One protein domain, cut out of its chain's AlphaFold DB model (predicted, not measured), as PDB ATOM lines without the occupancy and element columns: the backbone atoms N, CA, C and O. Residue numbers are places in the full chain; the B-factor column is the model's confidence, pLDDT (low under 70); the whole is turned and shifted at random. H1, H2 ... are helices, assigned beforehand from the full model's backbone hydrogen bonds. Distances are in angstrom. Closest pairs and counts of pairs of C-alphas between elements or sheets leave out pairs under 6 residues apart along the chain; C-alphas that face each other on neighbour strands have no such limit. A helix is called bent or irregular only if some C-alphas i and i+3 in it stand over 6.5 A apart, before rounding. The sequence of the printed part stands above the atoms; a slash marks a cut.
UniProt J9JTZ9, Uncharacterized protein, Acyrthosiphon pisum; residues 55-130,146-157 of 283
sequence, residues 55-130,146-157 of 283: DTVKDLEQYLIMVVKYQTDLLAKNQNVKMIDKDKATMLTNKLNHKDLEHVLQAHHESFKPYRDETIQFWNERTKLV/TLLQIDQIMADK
ATOM      1  N   ASP A  55     -19.891 -34.419  52.255       83.25
ATOM      2  CA  ASP A  55     -19.192 -33.969  51.043       83.25
ATOM      3  C   ASP A  55     -17.676 -33.901  51.261       83.25
ATOM      4  O   ASP A  55     -16.898 -34.388  50.441       83.25
ATOM      5  N   THR A  56     -17.247 -33.392  52.420       82.44
ATOM      6  CA  THR A  56     -15.824 -33.324  52.778       82.44
ATOM      7  C   THR A  56     -15.196 -34.717  52.876       82.44
ATOM      8  O   THR A  56     -14.095 -34.938  52.373       82.44
ATOM      9  N   VAL A  57     -15.880 -35.675  53.511       81.88
ATOM     10  CA  VAL A  57     -15.412 -37.067  53.613       81.88
ATOM     11  C   VAL A  57     -15.287 -37.689  52.226       81.88
ATOM     12  O   VAL A  57     -14.262 -38.297  51.920       81.88
ATOM     13  N   LYS A  58     -16.279 -37.481  51.358       84.00
ATOM     14  CA  LYS A  58     -16.269 -37.993  49.987       84.00
ATOM     15  C   LYS A  58     -15.123 -37.405  49.158       84.00
ATOM     16  O   LYS A  58     -14.454 -38.144  48.435       84.00
ATOM     17  N   ASP A  59     -14.863 -36.107  49.283       86.56
ATOM     18  CA  ASP A  59     -13.743 -35.443  48.612       86.56
ATOM     19  C   ASP A  59     -12.392 -35.977  49.113       86.56
ATOM     20  O   ASP A  59     -11.480 -36.228  48.317       86.56
ATOM     21  N   LEU A  60     -12.262 -36.218  50.422       85.62
ATOM     22  CA  LEU A  60     -11.066 -36.824  51.014       85.62
ATOM     23  C   LEU A  60     -10.852 -38.264  50.537       85.62
ATOM     24  O   LEU A  60      -9.724 -38.626  50.198       85.62
ATOM     25  N   GLU A  61     -11.910 -39.076  50.460       83.25
ATOM     26  CA  GLU A  61     -11.841 -40.434  49.913       83.25
ATOM     27  C   GLU A  61     -11.377 -40.418  48.449       83.25
ATOM     28  O   GLU A  61     -10.458 -41.154  48.078       83.25
ATOM     29  N   GLN A  62     -11.948 -39.540  47.616       85.69
ATOM     30  CA  GLN A  62     -11.534 -39.392  46.218       85.69
ATOM     31  C   GLN A  62     -10.075 -38.953  46.094       85.69
ATOM     32  O   GLN A  62      -9.334 -39.495  45.267       85.69
ATOM     33  N   TYR A  63      -9.643 -38.009  46.931       87.94
ATOM     34  CA  TYR A  63      -8.257 -37.562  46.968       87.94
ATOM     35  C   TYR A  63      -7.307 -38.699  47.359       87.94
ATOM     36  O   TYR A  63      -6.300 -38.906  46.678       87.94
ATOM     37  N   LEU A  64      -7.632 -39.485  48.395       85.19
ATOM     38  CA  LEU A  64      -6.827 -40.648  48.784       85.19
ATOM     39  C   LEU A  64      -6.723 -41.663  47.644       85.19
ATOM     40  O   LEU A  64      -5.621 -42.108  47.318       85.19
ATOM     41  N   ILE A  65      -7.844 -41.995  46.999       83.62
ATOM     42  CA  ILE A  65      -7.865 -42.920  45.861       83.62
ATOM     43  C   ILE A  65      -6.988 -42.390  44.720       83.62
ATOM     44  O   ILE A  65      -6.230 -43.152  44.122       83.62
ATOM     45  N   MET A  66      -7.053 -41.089  44.424       87.06
ATOM     46  CA  MET A  66      -6.210 -40.457  43.407       87.06
ATOM     47  C   MET A  66      -4.718 -40.574  43.751       87.06
ATOM     48  O   MET A  66      -3.920 -40.925  42.882       87.06
ATOM     49  N   VAL A  67      -4.332 -40.322  45.007       86.75
ATOM     50  CA  VAL A  67      -2.936 -40.442  45.465       86.75
ATOM     51  C   VAL A  67      -2.442 -41.886  45.359       86.75
ATOM     52  O   VAL A  67      -1.342 -42.119  44.858       86.75
ATOM     53  N   VAL A  68      -3.259 -42.861  45.767       83.81
ATOM     54  CA  VAL A  68      -2.919 -44.288  45.665       83.81
ATOM     55  C   VAL A  68      -2.761 -44.712  44.206       83.81
ATOM     56  O   VAL A  68      -1.759 -45.339  43.873       83.81
ATOM     57  N   LYS A  69      -3.675 -44.302  43.315       82.75
ATOM     58  CA  LYS A  69      -3.565 -44.547  41.865       82.75
ATOM     59  C   LYS A  69      -2.270 -43.980  41.291       82.75
ATOM     60  O   LYS A  69      -1.544 -44.679  40.592       82.75
ATOM     61  N   TYR A  70      -1.945 -42.737  41.642       86.19
ATOM     62  CA  TYR A  70      -0.702 -42.108  41.210       86.19
ATOM     63  C   TYR A  70       0.535 -42.876  41.701       86.19
ATOM     64  O   TYR A  70       1.490 -43.067  40.947       86.19
ATOM     65  N   GLN A  71       0.516 -43.372  42.942       84.69
ATOM     66  CA  GLN A  71       1.585 -44.219  43.467       84.69
ATOM     67  C   GLN A  71       1.705 -45.534  42.683       84.69
ATOM     68  O   GLN A  71       2.819 -45.924  42.334       84.69
ATOM     69  N   THR A  72       0.586 -46.194  42.366       81.56
ATOM     70  CA  THR A  72       0.568 -47.407  41.534       81.56
ATOM     71  C   THR A  72       1.184 -47.144  40.160       81.56
ATOM     72  O   THR A  72       2.051 -47.902  39.723       81.56
ATOM     73  N   ASP A  73       0.812 -46.043  39.503       83.00
ATOM     74  CA  ASP A  73       1.346 -45.665  38.191       83.00
ATOM     75  C   ASP A  73       2.857 -45.400  38.230       83.00
ATOM     76  O   ASP A  73       3.589 -45.779  37.310       83.00
ATOM     77  N   LEU A  74       3.347 -44.753  39.293       84.50
ATOM     78  CA  LEU A  74       4.779 -44.527  39.493       84.50
ATOM     79  C   LEU A  74       5.542 -45.839  39.694       84.50
ATOM     80  O   LEU A  74       6.618 -46.007  39.116       84.50
ATOM     81  N   LEU A  75       4.990 -46.772  40.474       82.12
ATOM     82  CA  LEU A  75       5.581 -48.096  40.670       82.12
ATOM     83  C   LEU A  75       5.614 -48.882  39.355       82.12
ATOM     84  O   LEU A  75       6.659 -49.422  39.001       82.12
ATOM     85  N   ALA A  76       4.522 -48.872  38.586       79.94
ATOM     86  CA  ALA A  76       4.429 -49.566  37.301       79.94
ATOM     87  C   ALA A  76       5.406 -49.019  36.243       79.94
ATOM     88  O   ALA A  76       5.866 -49.761  35.375       79.94
ATOM     89  N   LYS A  77       5.743 -47.725  36.304       83.81
ATOM     90  CA  LYS A  77       6.748 -47.106  35.422       83.81
ATOM     91  C   LYS A  77       8.187 -47.437  35.823       83.81
ATOM     92  O   LYS A  77       9.088 -47.286  34.996       83.81
ATOM     93  N   ASN A  78       8.428 -47.871  37.059       81.44
ATOM     94  CA  ASN A  78       9.768 -48.184  37.533       81.44
ATOM     95  C   ASN A  78      10.151 -49.628  37.181       81.44
ATOM     96  O   ASN A  78       9.796 -50.572  37.879       81.44
ATOM     97  N   GLN A  79      10.933 -49.787  36.113       78.19
ATOM     98  CA  GLN A  79      11.389 -51.091  35.609       78.19
ATOM     99  C   GLN A  79      12.223 -51.896  36.620       78.19
ATOM    100  O   GLN A  79      12.337 -53.110  36.484       78.19
ATOM    101  N   ASN A  80      12.794 -51.231  37.629       77.81
ATOM    102  CA  ASN A  80      13.653 -51.849  38.640       77.81
ATOM    103  C   ASN A  80      12.882 -52.315  39.887       77.81
ATOM    104  O   ASN A  80      13.462 -52.942  40.772       77.81
ATOM    105  N   VAL A  81      11.586 -52.009  39.989       78.12
ATOM    106  CA  VAL A  81      10.730 -52.511  41.068       78.12
ATOM    107  C   VAL A  81      10.104 -53.820  40.603       78.12
ATOM    108  O   VAL A  81       9.543 -53.895  39.508       78.12
ATOM    109  N   LYS A  82      10.188 -54.872  41.429       65.75
ATOM    110  CA  LYS A  82       9.486 -56.130  41.151       65.75
ATOM    111  C   LYS A  82       7.990 -55.826  41.085       65.75
ATOM    112  O   LYS A  82       7.410 -55.375  42.069       65.75
ATOM    113  N   MET A  83       7.411 -56.025  39.904       55.25
ATOM    114  CA  MET A  83       6.029 -55.665  39.600       55.25
ATOM    115  C   MET A  83       5.073 -56.227  40.654       55.25
ATOM    116  O   MET A  83       5.083 -57.424  40.942       55.25
ATOM    117  N   ILE A  84       4.198 -55.365  41.171       54.91
ATOM    118  CA  ILE A  84       2.874 -55.816  41.595       54.91
ATOM    119  C   ILE A  84       2.252 -56.419  40.342       54.91
ATOM    120  O   ILE A  84       2.289 -55.791  39.282       54.91
ATOM    121  N   ASP A  85       1.738 -57.640  40.449       57.28
ATOM    122  CA  ASP A  85       0.990 -58.282  39.374       57.28
ATOM    123  C   ASP A  85       0.035 -57.255  38.740       57.28
ATOM    124  O   ASP A  85      -0.772 -56.644  39.451       57.28
ATOM    125  N   LYS A  86       0.188 -56.978  37.435       52.62
ATOM    126  CA  LYS A  86      -0.582 -55.928  36.743       52.62
ATOM    127  C   LYS A  86      -2.080 -56.150  36.936       52.62
ATOM    128  O   LYS A  86      -2.825 -55.179  37.054       52.62
ATOM    129  N   ASP A  87      -2.502 -57.401  37.076       50.28
ATOM    130  CA  ASP A  87      -3.890 -57.769  37.326       50.28
ATOM    131  C   ASP A  87      -4.336 -57.423  38.758       50.28
ATOM    132  O   ASP A  87      -5.445 -56.920  38.948       50.28
ATOM    133  N   LYS A  88      -3.456 -57.547  39.765       54.78
ATOM    134  CA  LYS A  88      -3.717 -57.052  41.132       54.78
ATOM    135  C   LYS A  88      -3.767 -55.531  41.176       54.78
ATOM    136  O   LYS A  88      -4.688 -54.989  41.773       54.78
ATOM    137  N   ALA A  89      -2.830 -54.846  40.521       52.59
ATOM    138  CA  ALA A  89      -2.806 -53.384  40.453       52.59
ATOM    139  C   ALA A  89      -4.079 -52.820  39.791       52.59
ATOM    140  O   ALA A  89      -4.654 -51.857  40.284       52.59
ATOM    141  N   THR A  90      -4.575 -53.473  38.735       52.97
ATOM    142  CA  THR A  90      -5.792 -53.059  38.015       52.97
ATOM    143  C   THR A  90      -7.082 -53.425  38.770       52.97
ATOM    144  O   THR A  90      -8.055 -52.667  38.738       52.97
ATOM    145  N   MET A  91      -7.101 -54.550  39.505       53.03
ATOM    146  CA  MET A  91      -8.183 -54.879  40.446       53.03
ATOM    147  C   MET A  91      -8.251 -53.882  41.607       53.03
ATOM    148  O   MET A  91      -9.346 -53.483  42.003       53.03
ATOM    149  N   LEU A  92      -7.092 -53.442  42.102       53.66
ATOM    150  CA  LEU A  92      -6.985 -52.440  43.153       53.66
ATOM    151  C   LEU A  92      -7.512 -51.081  42.679       53.66
ATOM    152  O   LEU A  92      -8.061 -50.375  43.487       53.66
ATOM    153  N   THR A  93      -7.466 -50.675  41.409       56.59
ATOM    154  CA  THR A  93      -7.867 -49.297  41.029       56.59
ATOM    155  C   THR A  93      -9.356 -49.065  40.737       56.59
ATOM    156  O   THR A  93      -9.790 -47.907  40.725       56.59
ATOM    157  N   ASN A  94     -10.143 -50.117  40.479       56.88
ATOM    158  CA  ASN A  94     -11.496 -49.975  39.910       56.88
ATOM    159  C   ASN A  94     -12.655 -50.155  40.913       56.88
ATOM    160  O   ASN A  94     -13.792 -49.847  40.559       56.88
ATOM    161  N   LYS A  95     -12.393 -50.603  42.153       57.09
ATOM    162  CA  LYS A  95     -13.404 -50.765  43.227       57.09
ATOM    163  C   LYS A  95     -12.843 -50.530  44.644       57.09
ATOM    164  O   LYS A  95     -13.168 -51.276  45.558       57.09
ATOM    165  N   LEU A  96     -11.985 -49.530  44.839       62.53
ATOM    166  CA  LEU A  96     -11.472 -49.212  46.180       62.53
ATOM    167  C   LEU A  96     -12.565 -48.634  47.066       62.53
ATOM    168  O   LEU A  96     -13.062 -47.545  46.787       62.53
ATOM    169  N   ASN A  97     -12.879 -49.333  48.151       65.31
ATOM    170  CA  ASN A  97     -13.482 -48.710  49.317       65.31
ATOM    171  C   ASN A  97     -12.370 -48.174  50.241       65.31
ATOM    172  O   ASN A  97     -11.233 -48.651  50.181       65.31
ATOM    173  N   HIS A  98     -12.671 -47.223  51.135       66.69
ATOM    174  CA  HIS A  98     -11.681 -46.683  52.080       66.69
ATOM    175  C   HIS A  98     -11.024 -47.779  52.936       66.69
ATOM    176  O   HIS A  98      -9.855 -47.670  53.294       66.69
ATOM    177  N   LYS A  99     -11.757 -48.867  53.212       69.69
ATOM    178  CA  LYS A  99     -11.289 -50.024  53.991       69.69
ATOM    179  C   LYS A  99     -10.210 -50.842  53.281       69.69
ATOM    180  O   LYS A  99      -9.405 -51.485  53.941       69.69
ATOM    181  N   ASP A 100     -10.168 -50.797  51.953       74.00
ATOM    182  CA  ASP A 100      -9.204 -51.566  51.163       74.00
ATOM    183  C   ASP A 100      -7.868 -50.818  51.006       74.00
ATOM    184  O   ASP A 100      -6.850 -51.428  50.675       74.00
ATOM    185  N   LEU A 101      -7.849 -49.501  51.267       78.56
ATOM    186  CA  LEU A 101      -6.681 -48.634  51.064       78.56
ATOM    187  C   LEU A 101      -5.471 -49.073  51.890       78.56
ATOM    188  O   LEU A 101      -4.349 -49.037  51.387       78.56
ATOM    189  N   GLU A 102      -5.681 -49.515  53.130       82.69
ATOM    190  CA  GLU A 102      -4.601 -49.984  54.001       82.69
ATOM    191  C   GLU A 102      -3.867 -51.182  53.388       82.69
ATOM    192  O   GLU A 102      -2.640 -51.173  53.268       82.69
ATOM    193  N   HIS A 103      -4.618 -52.178  52.905       81.94
ATOM    194  CA  HIS A 103      -4.049 -53.350  52.244       81.94
ATOM    195  C   HIS A 103      -3.276 -52.980  50.974       81.94
ATOM    196  O   HIS A 103      -2.214 -53.548  50.710       81.94
ATOM    197  N   VAL A 104      -3.766 -52.004  50.203       80.69
ATOM    198  CA  VAL A 104      -3.084 -51.518  48.991       80.69
ATOM    199  C   VAL A 104      -1.758 -50.858  49.338       80.69
ATOM    200  O   VAL A 104      -0.730 -51.165  48.735       80.69
ATOM    201  N   LEU A 105      -1.772 -49.955  50.321       84.38
ATOM    202  CA  LEU A 105      -0.585 -49.235  50.773       84.38
ATOM    203  C   LEU A 105       0.466 -50.198  51.330       84.38
ATOM    204  O   LEU A 105       1.655 -50.043  51.036       84.38
ATOM    205  N   GLN A 106       0.032 -51.225  52.062       86.25
ATOM    206  CA  GLN A 106       0.906 -52.283  52.551       86.25
ATOM    207  C   GLN A 106       1.533 -53.075  51.392       86.25
ATOM    208  O   GLN A 106       2.752 -53.242  51.351       86.25
ATOM    209  N   ALA A 107       0.740 -53.485  50.396       83.81
ATOM    210  CA  ALA A 107       1.248 -54.193  49.221       83.81
ATOM    211  C   ALA A 107       2.238 -53.337  48.404       83.81
ATOM    212  O   ALA A 107       3.298 -53.817  47.992       83.81
ATOM    213  N   HIS A 108       1.934 -52.048  48.211       84.75
ATOM    214  CA  HIS A 108       2.851 -51.082  47.601       84.75
ATOM    215  C   HIS A 108       4.178 -51.030  48.366       84.75
ATOM    216  O   HIS A 108       5.247 -51.129  47.759       84.75
ATOM    217  N   HIS A 109       4.118 -50.915  49.694       88.06
ATOM    218  CA  HIS A 109       5.302 -50.862  50.543       88.06
ATOM    219  C   HIS A 109       6.170 -52.115  50.394       88.06
ATOM    220  O   HIS A 109       7.376 -52.006  50.165       88.06
ATOM    221  N   GLU A 110       5.561 -53.297  50.471       87.81
ATOM    222  CA  GLU A 110       6.254 -54.580  50.340       87.81
ATOM    223  C   GLU A 110       6.902 -54.751  48.963       87.81
ATOM    224  O   GLU A 110       8.058 -55.164  48.884       87.81
ATOM    225  N   SER A 111       6.210 -54.365  47.885       85.56
ATOM    226  CA  SER A 111       6.772 -54.430  46.527       85.56
ATOM    227  C   SER A 111       7.961 -53.486  46.321       85.56
ATOM    228  O   SER A 111       8.918 -53.822  45.623       85.56
ATOM    229  N   PHE A 112       7.926 -52.305  46.947       88.25
ATOM    230  CA  PHE A 112       8.940 -51.270  46.766       88.25
ATOM    231  C   PHE A 112      10.162 -51.482  47.667       88.25
ATOM    232  O   PHE A 112      11.265 -51.042  47.334       88.25
ATOM    233  N   LYS A 113       9.977 -52.165  48.802       90.62
ATOM    234  CA  LYS A 113      11.003 -52.375  49.825       90.62
ATOM    235  C   LYS A 113      12.329 -52.928  49.270       90.62
ATOM    236  O   LYS A 113      13.347 -52.302  49.556       90.62
ATOM    237  N   PRO A 114      12.370 -53.995  48.442       91.31
ATOM    238  CA  PRO A 114      13.634 -54.524  47.925       91.31
ATOM    239  C   PRO A 114      14.421 -53.498  47.103       91.31
ATOM    240  O   PRO A 114      15.610 -53.306  47.335       91.31
ATOM    241  N   TYR A 115      13.743 -52.790  46.196       91.06
ATOM    242  CA  TYR A 115      14.365 -51.764  45.356       91.06
ATOM    243  C   TYR A 115      14.893 -50.587  46.192       91.06
ATOM    244  O   TYR A 115      15.998 -50.091  45.956       91.06
ATOM    245  N   ARG A 116      14.115 -50.144  47.189       91.81
ATOM    246  CA  ARG A 116      14.529 -49.101  48.134       91.81
ATOM    247  C   ARG A 116      15.804 -49.509  48.871       91.81
ATOM    248  O   ARG A 116      16.740 -48.715  48.929       91.81
ATOM    249  N   ASP A 117      15.826 -50.715  49.430       93.94
ATOM    250  CA  ASP A 117      16.928 -51.198  50.259       93.94
ATOM    251  C   ASP A 117      18.209 -51.359  49.424       93.94
ATOM    252  O   ASP A 117      19.254 -50.831  49.805       93.94
ATOM    253  N   GLU A 118      18.111 -51.948  48.228       92.88
ATOM    254  CA  GLU A 118      19.226 -52.051  47.276       92.88
ATOM    255  C   GLU A 118      19.775 -50.670  46.882       92.88
ATOM    256  O   GLU A 118      20.984 -50.439  46.907       92.88
ATOM    257  N   THR A 119      18.889 -49.711  46.594       91.62
ATOM    258  CA  THR A 119      19.284 -48.342  46.235       91.62
ATOM    259  C   THR A 119      20.000 -47.637  47.392       91.62
ATOM    260  O   THR A 119      21.028 -46.988  47.184       91.62
ATOM    261  N   ILE A 120      19.480 -47.754  48.619       92.56
ATOM    262  CA  ILE A 120      20.102 -47.167  49.815       92.56
ATOM    263  C   ILE A 120      21.480 -47.782  50.044       92.56
ATOM    264  O   ILE A 120      22.439 -47.051  50.301       92.56
ATOM    265  N   GLN A 121      21.596 -49.105  49.932       91.19
ATOM    266  CA  GLN A 121      22.864 -49.799  50.107       91.19
ATOM    267  C   GLN A 121      23.891 -49.368  49.054       91.19
ATOM    268  O   GLN A 121      25.003 -48.985  49.420       91.19
ATOM    269  N   PHE A 122      23.499 -49.326  47.779       91.00
ATOM    270  CA  PHE A 122      24.354 -48.881  46.681       91.00
ATOM    271  C   PHE A 122      24.945 -47.483  46.936       91.00
ATOM    272  O   PHE A 122      26.155 -47.269  46.805       91.00
ATOM    273  N   TRP A 123      24.115 -46.516  47.342       89.50
ATOM    274  CA  TRP A 123      24.585 -45.154  47.614       89.50
ATOM    275  C   TRP A 123      25.380 -45.039  48.911       89.50
ATOM    276  O   TRP A 123      26.334 -44.261  48.964       89.50
ATOM    277  N   ASN A 124      25.046 -45.821  49.936       88.12
ATOM    278  CA  ASN A 124      25.838 -45.900  51.158       88.12
ATOM    279  C   ASN A 124      27.266 -46.395  50.860       88.12
ATOM    280  O   ASN A 124      28.236 -45.749  51.242       88.12
ATOM    281  N   GLU A 125      27.416 -47.481  50.100       87.25
ATOM    282  CA  GLU A 125      28.734 -48.006  49.715       87.25
ATOM    283  C   GLU A 125      29.517 -46.999  48.864       87.25
ATOM    284  O   GLU A 125      30.682 -46.696  49.138       87.25
ATOM    285  N   ARG A 126      28.855 -46.394  47.873       85.38
ATOM    286  CA  ARG A 126      29.488 -45.423  46.975       85.38
ATOM    287  C   ARG A 126      29.945 -44.151  47.690       85.38
ATOM    288  O   ARG A 126      31.020 -43.637  47.391       85.38
ATOM    289  N   THR A 127      29.155 -43.633  48.626       83.06
ATOM    290  CA  THR A 127      29.517 -42.423  49.386       83.06
ATOM    291  C   THR A 127      30.642 -42.685  50.386       83.06
ATOM    292  O   THR A 127      31.524 -41.835  50.530       83.06
ATOM    293  N   LYS A 128      30.700 -43.879  50.997       76.19
ATOM    294  CA  LYS A 128      31.836 -44.297  51.838       76.19
ATOM    295  C   LYS A 128      33.155 -44.316  51.066       76.19
ATOM    296  O   LYS A 128      34.142 -43.758  51.547       76.19
ATOM    297  N   LEU A 129      33.160 -44.888  49.859       70.12
ATOM    298  CA  LEU A 129      34.349 -44.947  48.998       70.12
ATOM    299  C   LEU A 129      34.859 -43.549  48.611       70.12
ATOM    300  O   LEU A 129      36.062 -43.300  48.639       70.12
ATOM    301  N   VAL A 130      33.951 -42.617  48.304       67.75
ATOM    302  CA  VAL A 130      34.298 -41.235  47.921       67.75
ATOM    303  C   VAL A 130      34.777 -40.403  49.117       67.75
ATOM    304  O   VAL A 130      35.643 -39.546  48.958       67.75
ATOM    305  N   THR A 146      23.659 -48.076  56.541       88.69
ATOM    306  CA  THR A 146      22.472 -47.253  56.831       88.69
ATOM    307  C   THR A 146      21.237 -48.089  57.161       88.69
ATOM    308  O   THR A 146      20.500 -47.748  58.079       88.69
ATOM    309  N   LEU A 147      21.026 -49.207  56.458       91.88
ATOM    310  CA  LEU A 147      19.894 -50.103  56.711       91.88
ATOM    311  C   LEU A 147      19.957 -50.750  58.100       91.88
ATOM    312  O   LEU A 147      18.958 -50.744  58.805       91.88
ATOM    313  N   LEU A 148      21.136 -51.201  58.542       90.94
ATOM    314  CA  LEU A 148      21.299 -51.769  59.885       90.94
ATOM    315  C   LEU A 148      21.059 -50.726  60.980       90.94
ATOM    316  O   LEU A 148      20.463 -51.040  62.004       90.94
ATOM    317  N   GLN A 149      21.477 -49.475  60.756       89.56
ATOM    318  CA  GLN A 149      21.175 -48.383  61.685       89.56
ATOM    319  C   GLN A 149      19.666 -48.131  61.778       89.56
ATOM    320  O   GLN A 149      19.142 -47.935  62.873       89.56
ATOM    321  N   ILE A 150      18.961 -48.160  60.640       90.81
ATOM    322  CA  ILE A 150      17.499 -48.043  60.609       90.81
ATOM    323  C   ILE A 150      16.871 -49.199  61.389       90.81
ATOM    324  O   ILE A 150      16.052 -48.940  62.266       90.81
ATOM    325  N   ASP A 151      17.283 -50.441  61.142       92.19
ATOM    326  CA  ASP A 151      16.733 -51.618  61.823       92.19
ATOM    327  C   ASP A 151      16.962 -51.571  63.341       92.19
ATOM    328  O   ASP A 151      16.051 -51.854  64.116       92.19
ATOM    329  N   GLN A 152      18.145 -51.137  63.788       91.62
ATOM    330  CA  GLN A 152      18.450 -50.958  65.212       91.62
ATOM    331  C   GLN A 152      17.592 -49.878  65.870       91.62
ATOM    332  O   GLN A 152      17.121 -50.068  66.989       91.62
ATOM    333  N   ILE A 153      17.374 -48.752  65.189       90.31
ATOM    334  CA  ILE A 153      16.488 -47.690  65.679       90.31
ATOM    335  C   ILE A 153      15.043 -48.201  65.743       90.31
ATOM    336  O   ILE A 153      14.343 -47.951  66.721       90.31
ATOM    337  N   MET A 154      14.611 -48.942  64.722       91.88
ATOM    338  CA  MET A 154      13.259 -49.489  64.610       91.88
ATOM    339  C   MET A 154      12.991 -50.667  65.558       91.88
ATOM    340  O   MET A 154      11.825 -51.010  65.757       91.88
ATOM    341  N   ALA A 155      14.027 -51.257  66.165       94.38
ATOM    342  CA  ALA A 155      13.889 -52.347  67.129       94.38
ATOM    343  C   ALA A 155      13.063 -51.939  68.363       94.38
ATOM    344  O   ALA A 155      12.314 -52.759  68.892       94.38
ATOM    345  N   ASP A 156      13.144 -50.672  68.786       93.56
ATOM    346  CA  ASP A 156      12.338 -50.107  69.877       93.56
ATOM    347  C   ASP A 156      11.310 -49.102  69.334       93.56
ATOM    348  O   ASP A 156      11.385 -47.885  69.539       93.56
ATOM    349  N   LYS A 157      10.332 -49.624  68.584       93.75
ATOM    350  CA  LYS A 157       9.272 -48.810  67.971       93.75
ATOM    351  C   LYS A 157       8.416 -48.086  69.014       93.75
ATOM    352  O   LYS A 157       8.000 -46.956  68.766       93.75
TER     353      LYS A 157
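What this domain is: This is residues 55 to 130 and 146 to 157 of the 283 residues of an uncharacterized protein of Acyrthosiphon pisum (UniProt J9JTZ9). H1, H2 and H3a, the first arm of bent helix H3, lie loosely side by side; its second arm, H3b, runs on beyond them and meets small H4. The 88 printed residues, with four helices ordered H1, H2, H3, H4 and no named strand, are all helix in class. The whole is loose, radius of gyration of the C-alphas 16.5 A, spanning 53 by 32 by 19 A.

Where its parts are: Find C-alpha 55 at (-19.192, -33.969, 51.043); H1, residues 55 to 77, runs 33.0 A from there. H2 is residues 86 to 94, 12.8 A. H3, residues 98 to 130, is one helix by its hydrogen bonds but bent, C-alphas 111 and 114 being 7.0 A apart; its arms are H3a, 98 to 111, and H3b, 114 to 130. H4, residues 146 to 154, ends at (13.259, -49.489, 64.610).

How they stand to each other: H1 touches H3a, closest C-alphas Glu 61 and His 98, 6.6 A. H3b touches H4 with residues 117 to 124 alone, closest C-alphas Asn 124 and Thr 146, 6.7 A. Within hydrogen-bond range are 4 of 5 O i to N i+4 pairs in H2.

The domain as a whole: Residues 131 to 145 are cut out, C-alphas 130 and 146 being 16.0 A apart.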